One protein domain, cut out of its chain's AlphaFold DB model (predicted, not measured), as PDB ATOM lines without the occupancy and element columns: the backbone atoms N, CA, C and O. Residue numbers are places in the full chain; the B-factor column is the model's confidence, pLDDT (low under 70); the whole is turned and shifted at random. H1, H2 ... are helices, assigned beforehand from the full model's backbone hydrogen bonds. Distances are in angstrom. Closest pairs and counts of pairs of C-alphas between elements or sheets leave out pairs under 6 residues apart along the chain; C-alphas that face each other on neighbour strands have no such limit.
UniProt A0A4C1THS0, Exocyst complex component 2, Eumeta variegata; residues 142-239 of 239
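AT A GLANCE: This is residues 142 to 239 of the 239 residues of the protein "Exocyst complex component 2" of Eumeta variegata (UniProt A0A4C1THS0). Three helices, H1, H2 and H3, make a loose triangular bundle that runs up and down, and H4 packs on H2 at a steep tilt, with H2 in the middle of a flat body. The small H5 follows at the end of H4, and residues 233 to 239 make a tail. The printed part has 98 residues with five named helices, in order H1 H2 H3 H4 H5, and no named strand; the class is all helix. It is compact, with a radius of gyration of the C-alphas of 13.9 A, and spans 41 by 28 by 15 A.

HOW THE PARTS SIT: Start with H1, residues 142 to 161, and look across to H3, residues 191 to 202: they touch, closest at the C-alphas of Ala 157 and Ala 200, 4.1 A, at a shallow tilt of 26 degrees, the same way. H2, residues 168 to 184, is near H1. With residues 175 to 182 alone H2 touches H3, closest at the C-alphas of Ser 175 and Leu 201, 6.5 A; they form a helical hairpin, opposite ways at a shallow tilt of 13 degrees. H4, residues 210 to 226, touches H2, closest at the C-alphas of Ile 172 and Ala 216, 5.5 A, at a steep tilt of 47 degrees, the same way. H1 and H4 are apart. H5, residues 228 to 232, is close to H2 but not clearly touching: the closest C-alphas, of Ala 184 and Leu 231, are 6.2 A apart. In H3, H4 and H5 every O i to N i+4 pair is within hydrogen-bond range; in H1 14 of 16 are, in H2 12 of 13.

IN THESE COORDINATES: Find C-alpha 142 at (177.300, 138.897, 108.558); from there H1 runs 27.8 A to C-alpha 161. H2 is 24.6 A long, H3 16.5 A, H4 24.5 A. H5 ends at C-alpha 232, at (182.054, 144.505, 121.699).

THE WHOLE: The C-alphas farthest apart, of Gln 165 and Pro 239, are 42.1 A apart. The printed part has no cut and no long link. Residues 236 to 239 have pLDDT under 70.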
ATOM      1  N   LYS A 142     178.631 138.448 108.963       77.12
ATOM      2  CA  LYS A 142     177.300 138.897 108.558       77.12
ATOM      3  C   LYS A 142     176.430 137.826 107.877       77.12
ATOM      4  O   LYS A 142     175.257 137.764 108.234       77.12
ATOM      5  N   PRO A 143     176.932 136.955 106.977       76.69
ATOM      6  CA  PRO A 143     176.107 135.921 106.347       76.69
ATOM      7  C   PRO A 143     175.497 134.918 107.335       76.69
ATOM      8  O   PRO A 143     174.463 134.326 107.038       76.69
ATOM      9  N   ILE A 144     176.129 134.726 108.499       77.38
ATOM     10  CA  ILE A 144     175.655 133.815 109.545       77.38
ATOM     11  C   ILE A 144     174.727 134.560 110.502       77.38
ATOM     12  O   ILE A 144     173.630 134.083 110.796       77.38
ATOM     13  N   LEU A 145     175.144 135.736 110.976       79.06
ATOM     14  CA  LEU A 145     174.373 136.479 111.970       79.06
ATOM     15  C   LEU A 145     173.123 137.143 111.397       79.06
ATOM     16  O   LEU A 145     172.128 137.219 112.106       79.06
ATOM     17  N   GLU A 146     173.121 137.599 110.144       84.81
ATOM     18  CA  GLU A 146     171.966 138.314 109.588       84.81
ATOM     19  C   GLU A 146     170.672 137.471 109.576       84.81
ATOM     20  O   GLU A 146     169.658 137.950 110.094       84.81
ATOM     21  N   PRO A 147     170.668 136.202 109.113       79.88
ATOM     22  CA  PRO A 147     169.495 135.330 109.232       79.88
ATOM     23  C   PRO A 147     169.056 135.075 110.682       79.88
ATOM     24  O   PRO A 147     167.858 134.982 110.961       79.88
ATOM     25  N   ILE A 148     170.015 134.970 111.611       80.12
ATOM     26  CA  ILE A 148     169.741 134.759 113.040       80.12
ATOM     27  C   ILE A 148     169.055 135.995 113.626       80.12
ATOM     28  O   ILE A 148     168.019 135.874 114.278       80.12
ATOM     29  N   VAL A 149     169.597 137.185 113.362       85.69
ATOM     30  CA  VAL A 149     169.036 138.460 113.823       85.69
ATOM     31  C   VAL A 149     167.650 138.693 113.236       85.69
ATOM     32  O   VAL A 149     166.762 139.124 113.967       85.69
ATOM     33  N   LEU A 150     167.431 138.335 111.968       83.62
ATOM     34  CA  LEU A 150     166.108 138.383 111.350       83.62
ATOM     35  C   LEU A 150     165.099 137.531 112.135       83.62
ATOM     36  O   LEU A 150     164.066 138.053 112.544       83.62
ATOM     37  N   THR A 151     165.431 136.271 112.433       80.06
ATOM     38  CA  THR A 151     164.551 135.395 113.228       80.06
ATOM     39  C   THR A 151     164.317 135.940 114.639       80.06
ATOM     40  O   THR A 151     163.189 135.932 115.119       80.06
ATOM     41  N   ILE A 152     165.365 136.437 115.310       84.06
ATOM     42  CA  ILE A 152     165.234 137.038 116.646       84.06
ATOM     43  C   ILE A 152     164.263 138.219 116.603       84.06
ATOM     44  O   ILE A 152     163.394 138.321 117.464       84.06
ATOM     45  N   SER A 153     164.407 139.104 115.614       87.06
ATOM     46  CA  SER A 153     163.556 140.287 115.482       87.06
ATOM     47  C   SER A 153     162.096 139.919 115.194       87.06
ATOM     48  O   SER A 153     161.207 140.448 115.859       87.06
ATOM     49  N   GLU A 154     161.848 138.959 114.297       85.06
ATOM     50  CA  GLU A 154     160.509 138.458 113.957       85.06
ATOM     51  C   GLU A 154     159.813 137.834 115.175       85.06
ATOM     52  O   GLU A 154     158.687 138.200 115.522       85.06
ATOM     53  N   GLU A 155     160.498 136.930 115.880       87.00
ATOM     54  CA  GLU A 155     159.941 136.280 117.068       87.00
ATOM     55  C   GLU A 155     159.721 137.270 118.212       87.00
ATOM     56  O   GLU A 155     158.742 137.153 118.950       87.00
ATOM     57  N   LEU A 156     160.588 138.274 118.349       82.00
ATOM     58  CA  LEU A 156     160.406 139.340 119.326       82.00
ATOM     59  C   LEU A 156     159.141 140.155 119.024       82.00
ATOM     60  O   LEU A 156     158.338 140.359 119.932       82.00
ATOM     61  N   ALA A 157     158.912 140.550 117.768       87.88
ATOM     62  CA  ALA A 157     157.686 141.239 117.357       87.88
ATOM     63  C   ALA A 157     156.437 140.387 117.634       87.88
ATOM     64  O   ALA A 157     155.478 140.848 118.264       87.88
ATOM     65  N   ARG A 158     156.480 139.102 117.259       84.44
ATOM     66  CA  ARG A 158     155.393 138.148 117.505       84.44
ATOM     67  C   ARG A 158     155.096 137.988 118.997       84.44
ATOM     68  O   ARG A 158     153.930 138.027 119.387       84.44
ATOM     69  N   LEU A 159     156.117 137.843 119.842       83.06
ATOM     70  CA  LEU A 159     155.952 137.732 121.295       83.06
ATOM     71  C   LEU A 159     155.364 139.009 121.898       83.06
ATOM     72  O   LEU A 159     154.446 138.926 122.714       83.06
ATOM     73  N   MET A 160     155.853 140.176 121.479       87.06
ATOM     74  CA  MET A 160     155.373 141.463 121.980       87.06
ATOM     75  C   MET A 160     153.906 141.707 121.614       87.06
ATOM     76  O   MET A 160     153.136 142.126 122.474       87.06
ATOM     77  N   SER A 161     153.482 141.344 120.397       85.88
ATOM     78  CA  SER A 161     152.076 141.451 119.969       85.88
ATOM     79  C   SER A 161     151.098 140.578 120.769       85.88
ATOM     80  O   SER A 161     149.897 140.840 120.783       85.88
ATOM     81  N   CYS A 162     151.595 139.545 121.458       88.38
ATOM     82  CA  CYS A 162     150.774 138.657 122.282       88.38
ATOM     83  C   CYS A 162     150.537 139.209 123.701       88.38
ATOM     84  O   CYS A 162     149.723 138.659 124.447       88.38
ATOM     85  N   VAL A 163     151.245 140.271 124.105       84.25
ATOM     86  CA  VAL A 163     151.087 140.884 125.427       84.25
ATOM     87  C   VAL A 163     149.875 141.812 125.413       84.25
ATOM     88  O   VAL A 163     149.866 142.831 124.736       84.25
ATOM     89  N   GLN A 164     148.846 141.476 126.195       84.19
ATOM     90  CA  GLN A 164     147.604 142.260 126.215       84.19
ATOM     91  C   GLN A 164     147.749 143.619 126.910       84.19
ATOM     92  O   GLN A 164     147.123 144.591 126.496       84.19
ATOM     93  N   GLN A 165     148.539 143.688 127.984       86.44
ATOM     94  CA  GLN A 165     148.757 144.921 128.730       86.44
ATOM     95  C   GLN A 165     150.120 144.899 129.417       86.44
ATOM     96  O   GLN A 165     150.467 143.943 130.115       86.44
ATOM     97  N   PHE A 166     150.872 145.986 129.265       87.06
ATOM     98  CA  PHE A 166     152.121 146.175 129.985       87.06
ATOM     99  C   PHE A 166     151.874 146.856 131.329       87.06
ATOM    100  O   PHE A 166     151.143 147.841 131.434       87.06
ATOM    101  N   SER A 167     152.526 146.350 132.375       87.69
ATOM    102  CA  SER A 167     152.666 147.102 133.620       87.69
ATOM    103  C   SER A 167     153.645 148.264 133.424       87.69
ATOM    104  O   SER A 167     154.472 148.240 132.512       87.69
ATOM    105  N   TYR A 168     153.615 149.250 134.325       84.25
ATOM    106  CA  TYR A 168     154.542 150.388 134.288       84.25
ATOM    107  C   TYR A 168     156.013 149.954 134.172       84.25
ATOM    108  O   TYR A 168     156.765 150.483 133.358       84.25
ATOM    109  N   THR A 169     156.432 148.973 134.973       83.62
ATOM    110  CA  THR A 169     157.805 148.449 134.947       83.62
ATOM    111  C   THR A 169     158.048 147.507 133.771       83.62
ATOM    112  O   THR A 169     159.153 147.498 133.234       83.62
ATOM    113  N   GLY A 170     157.032 146.748 133.349       84.19
ATOM    114  CA  GLY A 170     157.110 145.845 132.203       84.19
ATOM    115  C   GLY A 170     157.318 146.586 130.883       84.19
ATOM    116  O   GLY A 170     158.153 146.168 130.089       84.19
ATOM    117  N   ALA A 171     156.631 147.715 130.681       85.81
ATOM    118  CA  ALA A 171     156.798 148.567 129.501       85.81
ATOM    119  C   ALA A 171     158.227 149.126 129.400       85.81
ATOM    120  O   ALA A 171     158.855 149.058 128.345       85.81
ATOM    121  N   ILE A 172     158.771 149.622 130.520       83.38
ATOM    122  CA  ILE A 172     160.154 150.119 130.591       83.38
ATOM    123  C   ILE A 172     161.144 148.995 130.280       83.38
ATOM    124  O   ILE A 172     162.039 149.186 129.461       83.38
ATOM    125  N   GLN A 173     160.979 147.826 130.905       86.25
ATOM    126  CA  GLN A 173     161.876 146.687 130.704       86.25
ATOM    127  C   GLN A 173     161.866 146.214 129.246       86.25
ATOM    128  O   GLN A 173     162.927 146.097 128.643       86.25
ATOM    129  N   ALA A 174     160.681 146.026 128.661       85.38
ATOM    130  CA  ALA A 174     160.550 145.613 127.269       85.38
ATOM    131  C   ALA A 174     161.175 146.637 126.309       85.38
ATOM    132  O   ALA A 174     161.915 146.258 125.404       85.38
ATOM    133  N   SER A 175     160.951 147.935 126.544       91.88
ATOM    134  CA  SER A 175     161.570 149.006 125.755       91.88
ATOM    135  C   SER A 175     163.101 148.955 125.826       91.88
ATOM    136  O   SER A 175     163.767 149.014 124.793       91.88
ATOM    137  N   VAL A 176     163.673 148.780 127.023       88.19
ATOM    138  CA  VAL A 176     165.127 148.638 127.208       88.19
ATOM    139  C   VAL A 176     165.660 147.406 126.481       88.19
ATOM    140  O   VAL A 176     166.642 147.529 125.752       88.19
ATOM    141  N   ASP A 177     165.017 146.248 126.638       87.25
ATOM    142  CA  ASP A 177     165.479 144.985 126.053       87.25
ATOM    143  C   ASP A 177     165.454 145.032 124.520       87.25
ATOM    144  O   ASP A 177     166.446 144.691 123.868       87.25
ATOM    145  N   ILE A 178     164.361 145.534 123.932       90.88
ATOM    146  CA  ILE A 178     164.230 145.675 122.477       90.88
ATOM    147  C   ILE A 178     165.260 146.672 121.940       90.88
ATOM    148  O   ILE A 178     165.940 146.389 120.951       90.88
ATOM    149  N   ARG A 179     165.425 147.832 122.595       94.00
ATOM    150  CA  ARG A 179     166.408 148.848 122.184       94.00
ATOM    151  C   ARG A 179     167.837 148.335 122.302       94.00
ATOM    152  O   ARG A 179     168.634 148.593 121.407       94.00
ATOM    153  N   LEU A 180     168.160 147.601 123.366       88.94
ATOM    154  CA  LEU A 180     169.482 147.017 123.561       88.94
ATOM    155  C   LEU A 180     169.809 146.007 122.460       88.94
ATOM    156  O   LEU A 180     170.879 146.110 121.863       88.94
ATOM    157  N   LEU A 181     168.897 145.077 122.160       88.12
ATOM    158  CA  LEU A 181     169.088 144.085 121.096       88.12
ATOM    159  C   LEU A 181     169.218 144.746 119.724       88.12
ATOM    160  O   LEU A 181     170.162 144.452 118.993       88.12
ATOM    161  N   ARG A 182     168.320 145.680 119.396       93.88
ATOM    162  CA  ARG A 182     168.353 146.433 118.137       93.88
ATOM    163  C   ARG A 182     169.666 147.198 117.966       93.88
ATOM    164  O   ARG A 182     170.251 147.181 116.887       93.88
ATOM    165  N   ASP A 183     170.123 147.887 119.013       91.50
ATOM    166  CA  ASP A 183     171.359 148.668 118.968       91.50
ATOM    167  C   ASP A 183     172.593 147.750 118.870       91.50
ATOM    168  O   ASP A 183     173.499 148.031 118.085       91.50
ATOM    169  N   ALA A 184     172.620 146.644 119.624       88.56
ATOM    170  CA  ALA A 184     173.726 145.686 119.635       88.56
ATOM    171  C   ALA A 184     173.866 144.936 118.303       88.56
ATOM    172  O   ALA A 184     174.976 144.735 117.822       88.56
ATOM    173  N   LEU A 185     172.748 144.550 117.686       89.31
ATOM    174  CA  LEU A 185     172.716 143.717 116.479       89.31
ATOM    175  C   LEU A 185     172.618 144.536 115.183       89.31
ATOM    176  O   LEU A 185     172.466 143.973 114.097       89.31
ATOM    177  N   LYS A 186     172.733 145.868 115.268       91.75
ATOM    178  CA  LYS A 186     172.511 146.797 114.151       91.75
ATOM    179  C   LYS A 186     173.351 146.486 112.905       91.75
ATOM    180  O   LYS A 186     172.860 146.668 111.796       91.75
ATOM    181  N   LEU A 187     174.595 146.021 113.061       89.75
ATOM    182  CA  LEU A 187     175.479 145.691 111.928       89.75
ATOM    183  C   LEU A 187     175.010 144.467 111.123       89.75
ATOM    184  O   LEU A 187     175.312 144.350 109.933       89.75
ATOM    185  N   TYR A 188     174.232 143.599 111.764       88.44
ATOM    186  CA  TYR A 188     173.712 142.350 111.216       88.44
ATOM    187  C   TYR A 188     172.206 142.423 110.940       88.44
ATOM    188  O   TYR A 188     171.583 141.419 110.632       88.44
ATOM    189  N   THR A 189     171.599 143.602 111.073       91.88
ATOM    190  CA  THR A 189     170.166 143.794 110.842       91.88
ATOM    191  C   THR A 189     169.947 144.328 109.429       91.88
ATOM    192  O   THR A 189     170.513 145.358 109.060       91.88
ATOM    193  N   ASN A 190     169.114 143.649 108.642       92.00
ATOM    194  CA  ASN A 190     168.623 144.159 107.361       92.00
ATOM    195  C   ASN A 190     167.308 144.937 107.536       92.00
ATOM    196  O   ASN A 190     166.781 145.061 108.641       92.00
ATOM    197  N   GLU A 191     166.780 145.486 106.444       96.12
ATOM    198  CA  GLU A 191     165.591 146.345 106.484       96.12
ATOM    199  C   GLU A 191     164.360 145.640 107.077       96.12
ATOM    200  O   GLU A 191     163.648 146.220 107.894       96.12
ATOM    201  N   THR A 192     164.152 144.367 106.741       95.62
ATOM    202  CA  THR A 192     163.053 143.565 107.290       95.62
ATOM    203  C   THR A 192     163.207 143.371 108.797       95.62
ATOM    204  O   THR A 192     162.276 143.648 109.548       95.62
ATOM    205  N   GLY A 193     164.398 142.978 109.267       94.19
ATOM    206  CA  GLY A 193     164.652 142.822 110.702       94.19
ATOM    207  C   GLY A 193     164.525 144.138 111.477       94.19
ATOM    208  O   GLY A 193     164.026 144.172 112.602       94.19
ATOM    209  N   ARG A 194     164.908 145.257 110.850       96.88
ATOM    210  CA  ARG A 194     164.718 146.600 111.411       96.88
ATOM    211  C   ARG A 194     163.237 146.905 111.617       96.88
ATOM    212  O   ARG A 194     162.890 147.456 112.661       96.88
ATOM    213  N   ASN A 195     162.387 146.550 110.655       98.00
ATOM    214  CA  ASN A 195     160.943 146.751 110.757       98.00
ATOM    215  C   ASN A 195     160.340 145.899 111.880       98.00
ATOM    216  O   ASN A 195     159.610 146.448 112.696       98.00
ATOM    217  N   TYR A 196     160.747 144.636 112.042       97.75
ATOM    218  CA  TYR A 196     160.289 143.823 113.175       97.75
ATOM    219  C   TYR A 196     160.674 144.408 114.542       97.75
ATOM    220  O   TYR A 196     159.870 144.401 115.472       97.75
ATOM    221  N   PHE A 197     161.873 144.982 114.690       97.50
ATOM    222  CA  PHE A 197     162.222 145.687 115.931       97.50
ATOM    223  C   PHE A 197     161.344 146.919 116.188       97.50
ATOM    224  O   PHE A 197     161.094 147.248 117.349       97.50
ATOM    225  N   LEU A 198     160.900 147.618 115.140       97.00
ATOM    226  CA  LEU A 198     159.961 148.732 115.278       97.00
ATOM    227  C   LEU A 198     158.568 148.232 115.658       97.00
ATOM    228  O   LEU A 198     158.009 148.736 116.624       97.00
ATOM    229  N   GLU A 199     158.071 147.188 114.998       97.00
ATOM    230  CA  GLU A 199     156.798 146.542 115.341       97.00
ATOM    231  C   GLU A 199     156.782 146.067 116.802       97.00
ATOM    232  O   GLU A 199     155.813 146.285 117.527       97.00
ATOM    233  N   ALA A 200     157.885 145.484 117.284       94.25
ATOM    234  CA  ALA A 200     158.029 145.074 118.678       94.25
ATOM    235  C   ALA A 200     157.939 146.255 119.665       94.25
ATOM    236  O   ALA A 200     157.399 146.096 120.761       94.25
ATOM    237  N   LEU A 201     158.468 147.432 119.298       95.56
ATOM    238  CA  LEU A 201     158.355 148.652 120.108       95.56
ATOM    239  C   LEU A 201     156.941 149.235 120.060       95.56
ATOM    240  O   LEU A 201     156.430 149.666 121.090       95.56
ATOM    241  N   GLU A 202     156.311 149.233 118.887       95.19
ATOM    242  CA  GLU A 202     154.942 149.717 118.683       95.19
ATOM    243  C   GLU A 202     153.904 148.847 119.403       95.19
ATOM    244  O   GLU A 202     152.877 149.353 119.852       95.19
ATOM    245  N   ALA A 203     154.195 147.558 119.596       93.88
ATOM    246  CA  ALA A 203     153.372 146.654 120.391       93.88
ATOM    247  C   ALA A 203     153.322 147.020 121.892       93.88
ATOM    248  O   ALA A 203     152.441 146.539 122.608       93.88
ATOM    249  N   ILE A 204     154.223 147.878 122.393       92.06
ATOM    250  CA  ILE A 204     154.154 148.386 123.770       92.06
ATOM    251  C   ILE A 204     153.047 149.442 123.860       92.06
ATOM    252  O   ILE A 204     153.250 150.618 123.558       92.06
ATOM    253  N   ASN A 205     151.871 149.009 124.314       86.88
ATOM    254  CA  ASN A 205     150.692 149.854 124.476       86.88
ATOM    255  C   ASN A 205     150.246 149.908 125.957       86.88
ATOM    256  O   ASN A 205     150.052 148.849 126.568       86.88
ATOM    257  N   PRO A 206     150.046 151.104 126.550       88.56
ATOM    258  CA  PRO A 206     150.299 152.435 125.982       88.56
ATOM    259  C   PRO A 206     151.792 152.724 125.750       88.56
ATOM    260  O   PRO A 206     152.633 152.145 126.446       88.56
ATOM    261  N   PRO A 207     152.125 153.629 124.806       90.12
ATOM    262  CA  PRO A 207     153.491 154.106 124.626       90.12
ATOM    263  C   PRO A 207     154.047 154.692 125.924       90.12
ATOM    264  O   PRO A 207     153.303 155.264 126.724       90.12
ATOM    265  N   LEU A 208     155.363 154.583 126.108       92.44
ATOM    266  CA  LEU A 208     156.031 155.109 127.296       92.44
ATOM    267  C   LEU A 208     155.854 156.628 127.394       92.44
ATOM    268  O   LEU A 208     156.084 157.353 126.423       92.44
ATOM    269  N   ASP A 209     155.528 157.109 128.592       94.56
ATOM    270  CA  ASP A 209     155.541 158.536 128.905       94.56
ATOM    271  C   ASP A 209     156.980 159.094 129.030       94.56
ATOM    272  O   ASP A 209     157.980 158.387 128.858       94.56
ATOM    273  N   ALA A 210     157.111 160.398 129.288       95.50
ATOM    274  CA  ALA A 210     158.412 161.065 129.373       95.50
ATOM    275  C   ALA A 210     159.292 160.542 130.528       95.50
ATOM    276  O   ALA A 210     160.504 160.384 130.351       95.50
ATOM    277  N   ASP A 211     158.699 160.230 131.681       95.56
ATOM    278  CA  ASP A 211     159.423 159.745 132.860       95.56
ATOM    279  C   ASP A 211     159.857 158.288 132.670       95.56
ATOM    280  O   ASP A 211     160.992 157.915 132.992       95.56
ATOM    281  N   GLN A 212     158.987 157.466 132.081       93.25
ATOM    282  CA  GLN A 212     159.294 156.096 131.688       93.25
ATOM    283  C   GLN A 212     160.426 156.048 130.662       93.25
ATOM    284  O   GLN A 212     161.347 155.246 130.822       93.25
ATOM    285  N   ASN A 213     160.394 156.915 129.645       95.94
ATOM    286  CA  ASN A 213     161.455 157.002 128.640       95.94
ATOM    287  C   ASN A 213     162.789 157.426 129.256       95.94
ATOM    288  O   ASN A 213     163.797 156.761 129.029       95.94
ATOM    289  N   LYS A 214     162.791 158.454 130.112       97.12
ATOM    290  CA  LYS A 214     164.003 158.878 130.825       97.12
ATOM    291  C   LYS A 214     164.591 157.739 131.659       97.12
ATOM    292  O   LYS A 214     165.794 157.492 131.625       97.12
ATOM    293  N   LYS A 215     163.744 157.002 132.380       94.44
ATOM    294  CA  LYS A 215     164.181 155.851 133.175       94.44
ATOM    295  C   LYS A 215     164.699 154.705 132.302       94.44
ATOM    296  O   LYS A 215     165.677 154.061 132.675       94.44
ATOM    297  N   ALA A 216     164.069 154.451 131.156       92.38
ATOM    298  CA  ALA A 216     164.548 153.474 130.183       92.38
ATOM    299  C   ALA A 216     165.943 153.854 129.662       92.38
ATOM    300  O   ALA A 216     166.824 152.999 129.628       92.38
ATOM    301  N   ASP A 217     166.173 155.129 129.337       96.69
ATOM    302  CA  ASP A 217     167.477 155.635 128.891       96.69
ATOM    303  C   ASP A 217     168.559 155.456 129.966       96.69
ATOM    304  O   ASP A 217     169.628 154.912 129.691       96.69
ATOM    305  N   GLU A 218     168.268 155.828 131.216       96.25
ATOM    306  CA  GLU A 218     169.197 155.659 132.343       96.25
ATOM    307  C   GLU A 218     169.577 154.186 132.582       96.25
ATOM    308  O   GLU A 218     170.732 153.869 132.893       96.25
ATOM    309  N   ILE A 219     168.612 153.267 132.455       87.62
ATOM    310  CA  ILE A 219     168.861 151.826 132.585       87.62
ATOM    311  C   ILE A 219     169.681 151.329 131.396       87.62
ATOM    312  O   ILE A 219     170.653 150.601 131.602       87.62
ATOM    313  N   LEU A 220     169.319 151.727 130.176       88.94
ATOM    314  CA  LEU A 220     169.993 151.302 128.956       88.94
ATOM    315  C   LEU A 220     171.476 151.687 128.978       88.94
ATOM    316  O   LEU A 220     172.321 150.836 128.707       88.94
ATOM    317  N   GLU A 221     171.806 152.917 129.373       92.81
ATOM    318  CA  GLU A 221     173.199 153.363 129.494       92.81
ATOM    319  C   GLU A 221     173.967 152.571 130.557       92.81
ATOM    320  O   GLU A 221     175.084 152.108 130.319       92.81
ATOM    321  N   ARG A 222     173.344 152.307 131.712       87.12
ATOM    322  CA  ARG A 222     173.956 151.480 132.761       87.12
ATOM    323  C   ARG A 222     174.214 150.048 132.292       87.12
ATOM    324  O   ARG A 222     175.225 149.453 132.663       87.12
ATOM    325  N   VAL A 223     173.290 149.473 131.525       78.31
ATOM    326  CA  VAL A 223     173.444 148.127 130.968       78.31
ATOM    327  C   VAL A 223     174.554 148.115 129.922       78.31
ATOM    328  O   VAL A 223     175.420 147.247 129.996       78.31
ATOM    329  N   LYS A 224     174.598 149.098 129.017       82.12
ATOM    330  CA  LYS A 224     175.661 149.232 128.009       82.12
ATOM    331  C   LYS A 224     177.050 149.353 128.641       82.12
ATOM    332  O   LYS A 224     177.977 148.695 128.175       82.12
ATOM    333  N   ASP A 225     177.184 150.111 129.727       83.62
ATOM    334  CA  ASP A 225     178.445 150.229 130.468       83.62
ATOM    335  C   ASP A 225     178.861 148.897 131.120       83.62
ATOM    336  O   ASP A 225     179.981 148.417 130.938       83.62
ATOM    337  N   ARG A 226     177.925 148.218 131.798       74.69
ATOM    338  CA  ARG A 226     178.187 146.924 132.457       74.69
ATOM    339  C   ARG A 226     178.428 145.772 131.484       74.69
ATOM    340  O   ARG A 226     179.121 144.821 131.838       74.69
ATOM    341  N   MET A 227     177.842 145.843 130.293       77.31
ATOM    342  CA  MET A 227     177.944 144.824 129.248       77.31
ATOM    343  C   MET A 227     178.938 145.203 128.148       77.31
ATOM    344  O   MET A 227     178.919 144.609 127.073       77.31
ATOM    345  N   LYS A 228     179.815 146.185 128.379       75.06
ATOM    346  CA  LYS A 228     180.705 146.723 127.343       75.06
ATOM    347  C   LYS A 228     181.508 145.639 126.623       75.06
ATOM    348  O   LYS A 228     181.542 145.631 125.397       75.06
ATOM    349  N   LEU A 229     182.106 144.703 127.362       71.69
ATOM    350  CA  LEU A 229     182.895 143.613 126.775       71.69
ATOM    351  C   LEU A 229     182.032 142.681 125.912       71.69
ATOM    352  O   LEU A 229     182.446 142.264 124.839       71.69
ATOM    353  N   GLN A 230     180.824 142.382 126.379       78.06
ATOM    354  CA  GLN A 230     179.855 141.522 125.713       78.06
ATOM    355  C   GLN A 230     179.323 142.158 124.426       78.06
ATOM    356  O   GLN A 230     179.221 141.501 123.396       78.06
ATOM    357  N   LEU A 231     179.030 143.458 124.469       77.56
ATOM    358  CA  LEU A 231     178.557 144.210 123.311       77.56
ATOM    359  C   LEU A 231     179.653 144.390 122.254       77.56
ATOM    360  O   LEU A 231     179.337 144.428 121.069       77.56
ATOM    361  N   MET A 232     180.933 144.425 122.645       78.62
ATOM    362  CA  MET A 232     182.054 144.505 121.699       78.62
ATOM    363  C   MET A 232     182.102 143.341 120.702       78.62
ATOM    364  O   MET A 232     182.575 143.547 119.587       78.62
ATOM    365  N   CYS A 233     181.553 142.169 121.041       73.62
ATOM    366  CA  CYS A 233     181.445 141.035 120.117       73.62
ATOM    367  C   CYS A 233     180.619 141.355 118.857       73.62
ATOM    368  O   CYS A 233     180.819 140.730 117.823       73.62
ATOM    369  N   PHE A 234     179.723 142.346 118.921       75.56
ATOM    370  CA  PHE A 234     178.835 142.720 117.818       75.56
ATOM    371  C   PHE A 234     179.214 144.042 117.132       75.56
ATOM    372  O   PHE A 234     178.530 144.464 116.206       75.56
ATOM    373  N   ILE A 235     180.297 144.696 117.572       73.12
ATOM    374  CA  ILE A 235     180.757 146.001 117.053       73.12
ATOM    375  C   ILE A 235     181.827 145.830 115.953       73.12
ATOM    376  O   ILE A 235     182.254 146.808 115.338       73.12
ATOM    377  N   VAL A 236     182.261 144.597 115.670       62.50
ATOM    378  CA  VAL A 236     183.281 144.318 114.652       62.50
ATOM    379  C   VAL A 236     182.716 144.640 113.267       62.50
ATOM    380  O   VAL A 236     181.860 143.936 112.743       62.50
ATOM    381  N   LYS A 237     183.166 145.769 112.711       54.25
ATOM    382  CA  LYS A 237     182.662 146.331 111.453       54.25
ATOM    383  C   LYS A 237     183.247 145.638 110.215       54.25
ATOM    384  O   LYS A 237     182.597 145.670 109.181       54.25
ATOM    385  N   ASP A 238     184.397 144.981 110.369       50.03
ATOM    386  CA  ASP A 238     185.087 144.138 109.388       50.03
ATOM    387  C   ASP A 238     186.016 143.166 110.166       50.03
ATOM    388  O   ASP A 238     186.913 143.660 110.860       50.03
ATOM    389  N   PRO A 239     185.777 141.837 110.166       45.25
ATOM    390  CA  PRO A 239     186.645 140.842 110.813       45.25
ATOM    391  C   PRO A 239     187.921 140.496 110.023       45.25
ATOM    392  O   PRO A 239     187.929 140.635 108.779       45.25
TER     393      PRO A 239